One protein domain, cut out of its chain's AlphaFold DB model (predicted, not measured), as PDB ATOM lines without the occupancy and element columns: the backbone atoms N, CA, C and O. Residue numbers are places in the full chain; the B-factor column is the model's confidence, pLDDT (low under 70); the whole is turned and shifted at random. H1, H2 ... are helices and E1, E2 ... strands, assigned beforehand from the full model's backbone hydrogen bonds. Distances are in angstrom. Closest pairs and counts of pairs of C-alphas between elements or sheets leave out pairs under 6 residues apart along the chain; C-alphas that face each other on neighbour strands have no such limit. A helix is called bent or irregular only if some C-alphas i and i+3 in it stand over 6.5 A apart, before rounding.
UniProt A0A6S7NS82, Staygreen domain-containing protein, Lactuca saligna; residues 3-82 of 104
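This is residues 3 to 82 of the 104 residues of the protein "Staygreen domain-containing protein" of Lactuca saligna (UniProt A0A6S7NS82). A narrow three-stranded sheet has the long, bent helix H1 along one face: its first arm H1a covers E1 and E2, and its second arm H1b turns away from the sheet. H1b leads to the short helices H2 and H3 at one end of the rod, where the chain folds back into E2, and the last short helix, H4, packs on H3. The printed part has 80 residues, in the order E1 H1 H2 H3 E2 E3 H4; the sheet, E1 E2 E3, is mixed, and the class is mixed, helices and strands. The whole is only just loose, close to compact, with a radius of gyration of the C-alphas of 14.3 A, and spans 47 by 19 by 18 A.

Find C-alpha 3 at (16.889, -5.798, -22.806); from there E1, residues 3 to 8, runs 16.3 A. H1, residues 17 to 41, was assigned as one helix by its hydrogen bonds but is bent: C-alphas 29 and 32 are 7.4 A apart. Its arm H1a, residues 17 to 29, starts at C-alpha 17 at (26.884, -16.064, 0.879) and is 18.5 A long; H1b, residues 32 to 41, is 14.1 A. Next come H2, residues 43 to 48, and H3, residues 50 to 54. E2, residues 56 to 62, runs 19.1 A, and E3, residues 70 to 76, runs 18.8 A. H4, residues 77 to 80, ends at C-alpha 80 at (9.188, -12.445, -19.586).

Start at the inner strand, E2. It is parallel to E1, at 16 degrees, with N 5 and O 58 2.9 A apart, within hydrogen-bond range. E2 and E3 form an antiparallel hairpin, at 159 degrees, with N 59 and O 72 2.9 A apart, also within range. E1, H1 H2 H3 and E2 make a strand-helix-strand unit, two parallel neighbour strands with helices between. H1a is on the sheet at a height of 9.8 A, over E2 and only just over E1, with 3 C-alphas falling on it; on the local plane it runs along the strands, at 14 degrees to E2. H4 is on the same face. H1b stands at a steep tilt of 56 degrees to H1a and only just touches H4, with 3 pairs of C-alphas within 8 A, the closest being Pro 32 and Ala 80, 6.1 A. H3 touches H4; their closest C-alphas, Met 53 and Lys 78, are 5.2 A apart. Every O i to N i+4 pair is within hydrogen-bond range in H1a, H1b and H2; H3 has 0 of 1 but 2 of 2 O i to N i+3 pairs, and H4 is too short for an i+4 pair.

The two farthest C-alphas, Leu 15 and Gln 48, are 47.3 A apart. The printed part has no cut and no long link. Residues 40 to 45, of which 43 to 45 belong to H2, stand free. The mean pLDDT of the printed part is 92.0; look for values under 70 at residues 12 to 17.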
ATOM      1  N   LEU A   3      16.960  -6.524 -24.070       97.19
ATOM      2  CA  LEU A   3      16.889  -5.798 -22.806       97.19
ATOM      3  C   LEU A   3      17.830  -6.487 -21.818       97.19
ATOM      4  O   LEU A   3      17.592  -7.634 -21.438       97.19
ATOM      5  N   ASP A   4      18.885  -5.783 -21.422       97.75
ATOM      6  CA  ASP A   4      19.854  -6.273 -20.449       97.75
ATOM      7  C   ASP A   4      19.503  -5.745 -19.058       97.75
ATOM      8  O   ASP A   4      19.529  -4.541 -18.806       97.75
ATOM      9  N   VAL A   5      19.171  -6.658 -18.148       97.50
ATOM     10  CA  VAL A   5      18.857  -6.345 -16.753       97.50
ATOM     11  C   VAL A   5      20.017  -6.792 -15.876       97.50
ATOM     12  O   VAL A   5      20.406  -7.957 -15.898       97.50
ATOM     13  N   HIS A   6      20.583  -5.874 -15.097       97.19
ATOM     14  CA  HIS A   6      21.731  -6.150 -14.235       97.19
ATOM     15  C   HIS A   6      21.297  -6.158 -12.767       97.19
ATOM     16  O   HIS A   6      20.932  -5.122 -12.214       97.19
ATOM     17  N   CYS A   7      21.374  -7.320 -12.120       95.62
ATOM     18  CA  CYS A   7      21.024  -7.512 -10.714       95.62
ATOM     19  C   CYS A   7      22.289  -7.792  -9.898       95.62
ATOM     20  O   CYS A   7      22.917  -8.829 -10.074       95.62
ATOM     21  N   TYR A   8      22.662  -6.907  -8.975       93.44
ATOM     22  CA  TYR A   8      23.802  -7.134  -8.081       93.44
ATOM     23  C   TYR A   8      23.344  -7.841  -6.809       93.44
ATOM     24  O   TYR A   8      22.601  -7.284  -6.000       93.44
ATOM     25  N   VAL A   9      23.793  -9.082  -6.633       92.31
ATOM     26  CA  VAL A   9      23.348  -9.959  -5.544       92.31
ATOM     27  C   VAL A   9      24.432 -10.220  -4.506       92.31
ATOM     28  O   VAL A   9      24.123 -10.746  -3.447       92.31
ATOM     29  N   SER A  10      25.679  -9.797  -4.728       87.56
ATOM     30  CA  SER A  10      26.719  -9.814  -3.688       87.56
ATOM     31  C   SER A  10      26.656  -8.615  -2.747       87.56
ATOM     32  O   SER A  10      26.146  -7.547  -3.073       87.56
ATOM     33  N   GLY A  11      27.121  -8.818  -1.514       71.12
ATOM     34  CA  GLY A  11      27.215  -7.783  -0.481       71.12
ATOM     35  C   GLY A  11      28.675  -7.414  -0.232       71.12
ATOM     36  O   GLY A  11      29.557  -8.089  -0.756       71.12
ATOM     37  N   PRO A  12      28.945  -6.386   0.586       67.75
ATOM     38  CA  PRO A  12      30.311  -5.951   0.884       67.75
ATOM     39  C   PRO A  12      31.145  -7.015   1.620       67.75
ATOM     40  O   PRO A  12      32.369  -6.969   1.566       67.75
ATOM     41  N   ASN A  13      30.498  -7.992   2.269       66.69
ATOM     42  CA  ASN A  13      31.161  -9.020   3.070       66.69
ATOM     43  C   ASN A  13      30.999 -10.404   2.425       66.69
ATOM     44  O   ASN A  13      29.879 -10.876   2.230       66.69
ATOM     45  N   SER A  14      32.118 -11.081   2.170       58.88
ATOM     46  CA  SER A  14      32.189 -12.436   1.595       58.88
ATOM     47  C   SER A  14      31.709 -13.552   2.534       58.88
ATOM     48  O   SER A  14      31.456 -14.658   2.079       58.88
ATOM     49  N   LEU A  15      31.533 -13.274   3.831       60.28
ATOM     50  CA  LEU A  15      31.007 -14.232   4.818       60.28
ATOM     51  C   LEU A  15      29.474 -14.405   4.758       60.28
ATOM     52  O   LEU A  15      28.918 -15.226   5.479       60.28
ATOM     53  N   LEU A  16      28.781 -13.633   3.915       63.66
ATOM     54  CA  LEU A  16      27.318 -13.601   3.813       63.66
ATOM     55  C   LEU A  16      26.815 -14.207   2.494       63.66
ATOM     56  O   LEU A  16      25.915 -13.655   1.859       63.66
ATOM     57  N   ASP A  17      27.363 -15.348   2.074       65.06
ATOM     58  CA  ASP A  17      26.884 -16.064   0.879       65.06
ATOM     59  C   ASP A  17      25.376 -16.387   0.954       65.06
ATOM     60  O   ASP A  17      24.678 -16.312  -0.061       65.06
ATOM     61  N   LEU A  18      24.836 -16.608   2.161       72.19
ATOM     62  CA  LEU A  18      23.388 -16.726   2.395       72.19
ATOM     63  C   LEU A  18      22.606 -15.481   1.934       72.19
ATOM     64  O   LEU A  18      21.502 -15.590   1.413       72.19
ATOM     65  N   VAL A  19      23.164 -14.280   2.091       80.25
ATOM     66  CA  VAL A  19      22.501 -13.028   1.686       80.25
ATOM     67  C   VAL A  19      22.540 -12.855   0.167       80.25
ATOM     68  O   VAL A  19      21.663 -12.206  -0.408       80.25
ATOM     69  N   ALA A  20      23.542 -13.427  -0.507       83.00
ATOM     70  CA  ALA A  20      23.561 -13.474  -1.964       83.00
ATOM     71  C   ALA A  20      22.513 -14.438  -2.519       83.00
ATOM     72  O   ALA A  20      21.827 -14.093  -3.479       83.00
ATOM     73  N   GLU A  21      22.320 -15.581  -1.863       88.88
ATOM     74  CA  GLU A  21      21.247 -16.521  -2.181       88.88
ATOM     75  C   GLU A  21      19.863 -15.882  -2.038       88.88
ATOM     76  O   GLU A  21      19.083 -15.889  -2.988       88.88
ATOM     77  N   PHE A  22      19.581 -15.248  -0.896       90.19
ATOM     78  CA  PHE A  22      18.302 -14.566  -0.681       90.19
ATOM     79  C   PHE A  22      18.035 -13.479  -1.726       90.19
ATOM     80  O   PHE A  22      16.944 -13.430  -2.293       90.19
ATOM     81  N   ARG A  23      19.023 -12.625  -2.026       91.81
ATOM     82  CA  ARG A  23      18.865 -11.582  -3.054       91.81
ATOM     83  C   ARG A  23      18.661 -12.170  -4.439       91.81
ATOM     84  O   ARG A  23      17.804 -11.683  -5.168       91.81
ATOM     85  N   TYR A  24      19.410 -13.214  -4.785       93.31
ATOM     86  CA  TYR A  24      19.224 -13.936  -6.034       93.31
ATOM     87  C   TYR A  24      17.779 -14.441  -6.168       93.31
ATOM     88  O   TYR A  24      17.129 -14.142  -7.167       93.31
ATOM     89  N   TYR A  25      17.240 -15.110  -5.143       92.88
ATOM     90  CA  TYR A  25      15.869 -15.625  -5.170       92.88
ATOM     91  C   TYR A  25      14.806 -14.529  -5.235       92.88
ATOM     92  O   TYR A  25      13.850 -14.667  -5.994       92.88
ATOM     93  N   ILE A  26      14.965 -13.440  -4.476       93.31
ATOM     94  CA  ILE A  26      14.025 -12.311  -4.524       93.31
ATOM     95  C   ILE A  26      14.008 -11.713  -5.928       93.31
ATOM     96  O   ILE A  26      12.940 -11.567  -6.510       93.31
ATOM     97  N   PHE A  27      15.173 -11.415  -6.504       94.56
ATOM     98  CA  PHE A  27      15.218 -10.851  -7.850       94.56
ATOM     99  C   PHE A  27      14.671 -11.816  -8.892       94.56
ATOM    100  O   PHE A  27      13.872 -11.391  -9.713       94.56
ATOM    101  N   ALA A  28      15.048 -13.096  -8.854       92.88
ATOM    102  CA  ALA A  28      14.516 -14.085  -9.783       92.88
ATOM    103  C   ALA A  28      12.986 -14.177  -9.684       92.88
ATOM    104  O   ALA A  28      12.307 -14.196 -10.702       92.88
ATOM    105  N   LYS A  29      12.421 -14.156  -8.475       94.50
ATOM    106  CA  LYS A  29      10.971 -14.232  -8.285       94.50
ATOM    107  C   LYS A  29      10.236 -12.963  -8.730       94.50
ATOM    108  O   LYS A  29       9.199 -13.061  -9.377       94.50
ATOM    109  N   GLU A  30      10.755 -11.792  -8.378       95.94
ATOM    110  CA  GLU A  30      10.070 -10.508  -8.580       95.94
ATOM    111  C   GLU A  30      10.371  -9.872  -9.946       95.94
ATOM    112  O   GLU A  30       9.766  -8.863 -10.310       95.94
ATOM    113  N   LEU A  31      11.284 -10.441 -10.742       96.19
ATOM    114  CA  LEU A  31      11.660  -9.867 -12.032       96.19
ATOM    115  C   LEU A  31      10.480  -9.643 -12.993       96.19
ATOM    116  O   LEU A  31      10.444  -8.578 -13.607       96.19
ATOM    117  N   PRO A  32       9.505 -10.564 -13.137       96.81
ATOM    118  CA  PRO A  32       8.332 -10.314 -13.975       96.81
ATOM    119  C   PRO A  32       7.586  -9.037 -13.580       96.81
ATOM    120  O   PRO A  32       7.267  -8.229 -14.447       96.81
ATOM    121  N   LEU A  33       7.405  -8.811 -12.275       96.69
ATOM    122  CA  LEU A  33       6.763  -7.610 -11.744       96.69
ATOM    123  C   LEU A  33       7.586  -6.349 -12.048       96.69
ATOM    124  O   LEU A  33       7.030  -5.314 -12.405       96.69
ATOM    125  N   VAL A  34       8.917  -6.431 -11.956       96.25
ATOM    126  CA  VAL A  34       9.811  -5.328 -12.350       96.25
ATOM    127  C   VAL A  34       9.657  -5.002 -13.837       96.25
ATOM    128  O   VAL A  34       9.557  -3.831 -14.203       96.25
ATOM    129  N   LEU A  35       9.611  -6.018 -14.701       97.62
ATOM    130  CA  LEU A  35       9.418  -5.826 -16.139       97.62
ATOM    131  C   LEU A  35       8.036  -5.239 -16.448       97.62
ATOM    132  O   LEU A  35       7.934  -4.346 -17.285       97.62
ATOM    133  N   GLU A  36       6.990  -5.680 -15.750       97.38
ATOM    134  CA  GLU A  36       5.650  -5.096 -15.857       97.38
ATOM    135  C   GLU A  36       5.647  -3.615 -15.448       97.38
ATOM    136  O   GLU A  36       5.084  -2.779 -16.155       97.38
ATOM    137  N   ALA A  37       6.340  -3.263 -14.362       97.75
ATOM    138  CA  ALA A  37       6.471  -1.878 -13.922       97.75
ATOM    139  C   ALA A  37       7.182  -1.000 -14.968       97.75
ATOM    140  O   ALA A  37       6.739   0.122 -15.215       97.75
ATOM    141  N   VAL A  38       8.232  -1.512 -15.624       96.81
ATOM    142  CA  VAL A  38       8.913  -0.820 -16.737       96.81
ATOM    143  C   VAL A  38       7.964  -0.631 -17.922       96.81
ATOM    144  O   VAL A  38       7.821   0.483 -18.424       96.81
ATOM    145  N   LEU A  39       7.259  -1.687 -18.340       97.44
ATOM    146  CA  LEU A  39       6.279  -1.614 -19.430       97.44
ATOM    147  C   LEU A  39       5.175  -0.590 -19.142       97.44
ATOM    148  O   LEU A  39       4.765   0.152 -20.038       97.44
ATOM    149  N   TYR A  40       4.692  -0.539 -17.899       97.81
ATOM    150  CA  TYR A  40       3.662   0.407 -17.485       97.81
ATOM    151  C   TYR A  40       4.185   1.848 -17.421       97.81
ATOM    152  O   TYR A  40       3.516   2.764 -17.915       97.81
ATOM    153  N   GLY A  41       5.366   2.048 -16.831       98.06
ATOM    154  CA  GLY A  41       6.004   3.358 -16.683       98.06
ATOM    155  C   GLY A  41       6.327   4.003 -18.028       98.06
ATOM    156  O   GLY A  41       6.012   5.172 -18.241       98.06
ATOM    157  N   ASP A  42       6.832   3.207 -18.972       97.44
ATOM    158  CA  ASP A  42       7.249   3.658 -20.300       97.44
ATOM    159  C   ASP A  42       6.233   3.308 -21.399       97.44
ATOM    160  O   ASP A  42       6.566   3.206 -22.580       97.44
ATOM    161  N   ARG A  43       4.950   3.151 -21.054       97.06
ATOM    162  CA  ARG A  43       3.901   2.710 -21.997       97.06
ATOM    163  C   ARG A  43       3.826   3.513 -23.303       97.06
ATOM    164  O   ARG A  43       3.461   2.964 -24.339       97.06
ATOM    165  N   VAL A  44       4.162   4.808 -23.269       98.25
ATOM    166  CA  VAL A  44       4.192   5.666 -24.468       98.25
ATOM    167  C   VAL A  44       5.286   5.202 -25.432       98.25
ATOM    168  O   VAL A  44       4.989   5.015 -26.612       98.25
ATOM    169  N   LEU A  45       6.494   4.922 -24.930       97.56
ATOM    170  CA  LEU A  45       7.602   4.361 -25.709       97.56
ATOM    171  C   LEU A  45       7.181   3.045 -26.375       97.56
ATOM    172  O   LEU A  45       7.288   2.911 -27.590       97.56
ATOM    173  N   PHE A  46       6.627   2.106 -25.605       97.00
ATOM    174  CA  PHE A  46       6.211   0.799 -26.130       97.00
ATOM    175  C   PHE A  46       5.027   0.884 -27.105       97.00
ATOM    176  O   PHE A  46       4.903   0.052 -28.005       97.00
ATOM    177  N   SER A  47       4.165   1.898 -26.976       97.06
ATOM    178  CA  SER A  47       3.083   2.137 -27.940       97.06
ATOM    179  C   SER A  47       3.588   2.631 -29.300       97.06
ATOM    180  O   SER A  47       3.008   2.276 -30.328       97.06
ATOM    181  N   GLN A  48       4.668   3.421 -29.298       98.31
ATOM    182  CA  GLN A  48       5.304   3.967 -30.499       98.31
ATOM    183  C   GLN A  48       6.268   2.957 -31.134       98.31
ATOM    184  O   GLN A  48       6.366   2.896 -32.356       98.31
ATOM    185  N   HIS A  49       6.911   2.130 -30.307       97.44
ATOM    186  CA  HIS A  49       7.929   1.155 -30.692       97.44
ATOM    187  C   HIS A  49       7.524  -0.260 -30.265       97.44
ATOM    188  O   HIS A  49       8.038  -0.827 -29.294       97.44
ATOM    189  N   LYS A  50       6.565  -0.846 -30.988       96.44
ATOM    190  CA  LYS A  50       6.013  -2.173 -30.663       96.44
ATOM    191  C   LYS A  50       7.046  -3.293 -30.783       96.44
ATOM    192  O   LYS A  50       6.934  -4.293 -30.081       96.44
ATOM    193  N   GLU A  51       8.061  -3.116 -31.623       97.00
ATOM    194  CA  GLU A  51       9.184  -4.037 -31.806       97.00
ATOM    195  C   GLU A  51       9.981  -4.286 -30.515       97.00
ATOM    196  O   GLU A  51      10.607  -5.337 -30.367       97.00
ATOM    197  N   LEU A  52       9.925  -3.363 -29.547       97.31
ATOM    198  CA  LEU A  52      10.582  -3.523 -28.248       97.31
ATOM    199  C   LEU A  52       9.940  -4.627 -27.399       97.31
ATOM    200  O   LEU A  52      10.616  -5.221 -26.561       97.31
ATOM    201  N   MET A  53       8.668  -4.956 -27.639       97.56
ATOM    202  CA  MET A  53       7.970  -6.043 -26.940       97.56
ATOM    203  C   MET A  53       8.558  -7.425 -27.267       97.56
ATOM    204  O   MET A  53       8.420  -8.359 -26.474       97.56
ATOM    205  N   ASP A  54       9.231  -7.548 -28.415       97.56
ATOM    206  CA  ASP A  54       9.927  -8.758 -28.860       97.56
ATOM    207  C   ASP A  54      11.420  -8.760 -28.483       97.56
ATOM    208  O   ASP A  54      12.149  -9.696 -28.823       97.56
ATOM    209  N   ALA A  55      11.903  -7.732 -27.772       97.81
ATOM    210  CA  ALA A  55      13.283  -7.687 -27.312       97.81
ATOM    211  C   ALA A  55      13.579  -8.876 -26.390       97.81
ATOM    212  O   ALA A  55      12.833  -9.157 -25.451       97.81
ATOM    213  N   PHE A  56      14.685  -9.570 -26.649       97.50
ATOM    214  CA  PHE A  56      15.082 -10.716 -25.840       97.50
ATOM    215  C   PHE A  56      15.646 -10.235 -24.500       97.50
ATOM    216  O   PHE A  56      16.593  -9.446 -24.474       97.50
ATOM    217  N   VAL A  57      15.071 -10.696 -23.392       97.88
ATOM    218  CA  VAL A  57      15.475 -10.295 -22.042       97.88
ATOM    219  C   VAL A  57      16.607 -11.190 -21.554       97.88
ATOM    220  O   VAL A  57      16.467 -12.417 -21.473       97.88
ATOM    221  N   ARG A  58      17.732 -10.563 -21.204       98.00
ATOM    222  CA  ARG A  58      18.861 -11.205 -20.532       98.00
ATOM    223  C   ARG A  58      19.046 -10.601 -19.157       98.00
ATOM    224  O   ARG A  58      19.053  -9.384 -18.999       98.00
ATOM    225  N   VAL A  59      19.240 -11.462 -18.172       97.56
ATOM    226  CA  VAL A  59      19.367 -11.057 -16.777       97.56
ATOM    227  C   VAL A  59      20.727 -11.483 -16.280       97.56
ATOM    228  O   VAL A  59      21.032 -12.671 -16.225       97.56
ATOM    229  N   PHE A  60      21.549 -10.503 -15.941       97.56
ATOM    230  CA  PHE A  60      22.894 -10.694 -15.434       97.56
ATOM    231  C   PHE A  60      22.853 -10.613 -13.914       97.56
ATOM    232  O   PHE A  60      22.676  -9.534 -13.344       97.56
ATOM    233  N   PHE A  61      23.036 -11.752 -13.257       96.31
ATOM    234  CA  PHE A  61      23.208 -11.817 -11.816       96.31
ATOM    235  C   PHE A  61      24.683 -11.614 -11.456       96.31
ATOM    236  O   PHE A  61      25.521 -12.485 -11.638       96.31
ATOM    237  N   HIS A  62      24.953 -10.412 -10.955       94.62
ATOM    238  CA  HIS A  62      26.148  -9.857 -10.315       94.62
ATOM    239  C   HIS A  62      26.570 -10.536  -9.015       94.62
ATOM    240  O   HIS A  62      26.079 -10.096  -7.973       94.62
ATOM    241  N   SER A  63      27.469 -11.528  -9.008       91.12
ATOM    242  CA  SER A  63      27.939 -12.133  -7.747       91.12
ATOM    243  C   SER A  63      29.435 -12.449  -7.699       91.12
ATOM    244  O   SER A  63      30.056 -12.824  -8.687       91.12
ATOM    245  N   SER A  64      30.009 -12.350  -6.501       87.69
ATOM    246  CA  SER A  64      31.318 -12.903  -6.136       87.69
ATOM    247  C   SER A  64      31.274 -14.427  -6.002       87.69
ATOM    248  O   SER A  64      32.281 -15.097  -6.223       87.69
ATOM    249  N   SER A  65      30.110 -14.991  -5.665       86.50
ATOM    250  CA  SER A  65      29.895 -16.436  -5.649       86.50
ATOM    251  C   SER A  65      29.594 -16.928  -7.061       86.50
ATOM    252  O   SER A  65      28.626 -16.496  -7.689       86.50
ATOM    253  N   ARG A  66      30.382 -17.890  -7.560       88.75
ATOM    254  CA  ARG A  66      30.185 -18.455  -8.908       88.75
ATOM    255  C   ARG A  66      28.805 -19.087  -9.097       88.75
ATOM    256  O   ARG A  66      28.300 -19.075 -10.210       88.75
ATOM    257  N   LYS A  67      28.182 -19.594  -8.023       89.56
ATOM    258  CA  LYS A  67      26.829 -20.183  -8.061       89.56
ATOM    259  C   LYS A  67      25.785 -19.182  -8.575       89.56
ATOM    260  O   LYS A  67      24.877 -19.568  -9.310       89.56
ATOM    261  N   TYR A  68      25.928 -17.912  -8.192       91.12
ATOM    262  CA  TYR A  68      24.977 -16.845  -8.511       91.12
ATOM    263  C   TYR A  68      25.503 -15.855  -9.552       91.12
ATOM    264  O   TYR A  68      24.746 -14.993  -9.979       91.12
ATOM    265  N   ASN A  69      26.769 -15.964  -9.967       93.00
ATOM    266  CA  ASN A  69      27.327 -15.141 -11.032       93.00
ATOM    267  C   ASN A  69      26.977 -15.731 -12.400       93.00
ATOM    268  O   ASN A  69      27.736 -16.540 -12.940       93.00
ATOM    269  N   ARG A  70      25.798 -15.401 -12.931       94.75
ATOM    270  CA  ARG A  70      25.281 -16.042 -14.148       94.75
ATOM    271  C   ARG A  70      24.397 -15.138 -14.985       94.75
ATOM    272  O   ARG A  70      23.850 -14.154 -14.499       94.75
ATOM    273  N   VAL A  71      24.227 -15.536 -16.241       96.75
ATOM    274  CA  VAL A  71      23.287 -14.911 -17.173       96.75
ATOM    275  C   VAL A  71      22.109 -15.845 -17.384       96.75
ATOM    276  O   VAL A  71      22.295 -17.025 -17.679       96.75
ATOM    277  N   GLU A  72      20.901 -15.315 -17.253       95.44
ATOM    278  CA  GLU A  72      19.670 -16.034 -17.549       95.44
ATOM    279  C   GLU A  72      18.958 -15.428 -18.752       95.44
ATOM    280  O   GLU A  72      18.823 -14.211 -18.876       95.44
ATOM    281  N   CYS A  73      18.455 -16.301 -19.618       95.19
ATOM    282  CA  CYS A  73      17.649 -15.938 -20.774       95.19
ATOM    283  C   CYS A  73      16.167 -16.087 -20.419       95.19
ATOM    284  O   CYS A  73      15.720 -17.166 -20.032       95.19
ATOM    285  N   TRP A  74      15.410 -15.000 -20.532       95.25
ATOM    286  CA  TRP A  74      14.005 -14.948 -20.112       95.25
ATOM    287  C   TRP A  74      13.020 -14.915 -21.284       95.25
ATOM    288  O   TRP A  74      11.813 -14.959 -21.071       95.25
ATOM    289  N   GLY A  75      13.531 -14.916 -22.516       95.69
ATOM    290  CA  GLY A  75      12.713 -14.856 -23.722       95.69
ATOM    291  C   GLY A  75      12.300 -13.425 -24.080       95.69
ATOM    292  O   GLY A  75      12.886 -12.468 -23.567       95.69
ATOM    293  N   PRO A  76      11.335 -13.262 -24.997       97.31
ATOM    294  CA  PRO A  76      10.817 -11.953 -25.390       97.31
ATOM    295  C   PRO A  76      10.229 -11.180 -24.202       97.31
ATOM    296  O   PRO A  76       9.579 -11.772 -23.340       97.31
ATOM    297  N   LEU A  77      10.393  -9.855 -24.175       97.44
ATOM    298  CA  LEU A  77       9.935  -8.983 -23.084       97.44
ATOM    299  C   LEU A  77       8.450  -9.172 -22.739       97.44
ATOM    300  O   LEU A  77       8.094  -9.271 -21.565       97.44
ATOM    301  N   LYS A  78       7.594  -9.294 -23.757       95.69
ATOM    302  CA  LYS A  78       6.150  -9.544 -23.599       95.69
ATOM    303  C   LYS A  78       5.807 -10.847 -22.868       95.69
ATOM    304  O   LYS A  78       4.715 -10.954 -22.309       95.69
ATOM    305  N   ASP A  79       6.699 -11.831 -22.913       95.94
ATOM    306  CA  ASP A  79       6.522 -13.133 -22.275       95.94
ATOM    307  C   ASP A  79       7.220 -13.146 -20.912       95.94
ATOM    308  O   ASP A  79       6.626 -13.568 -19.923       95.94
ATOM    309  N   ALA A  80       8.429 -12.580 -20.826       96.00
ATOM    310  CA  ALA A  80       9.188 -12.445 -19.586       96.00
ATOM    311  C   ALA A  80       8.412 -11.682 -18.494       96.00
ATOM    312  O   ALA A  80       8.429 -12.089 -17.331       96.00
ATOM    313  N   ALA A  81       7.685 -10.621 -18.862       96.25
ATOM    314  CA  ALA A  81       6.879  -9.832 -17.927       96.25
ATOM    315  C   ALA A  81       5.655 -10.584 -17.368       96.25
ATOM    316  O   ALA A  81       5.164 -10.243 -16.300       96.25
ATOM    317  N   LYS A  82       5.172 -11.635 -18.043       93.50
ATOM    318  CA  LYS A  82       4.041 -12.454 -17.560       93.50
ATOM    319  C   LYS A  82       4.458 -13.495 -16.518       93.50
ATOM    320  O   LYS A  82       3.602 -14.160 -15.939       93.50
TER     321      LYS A  82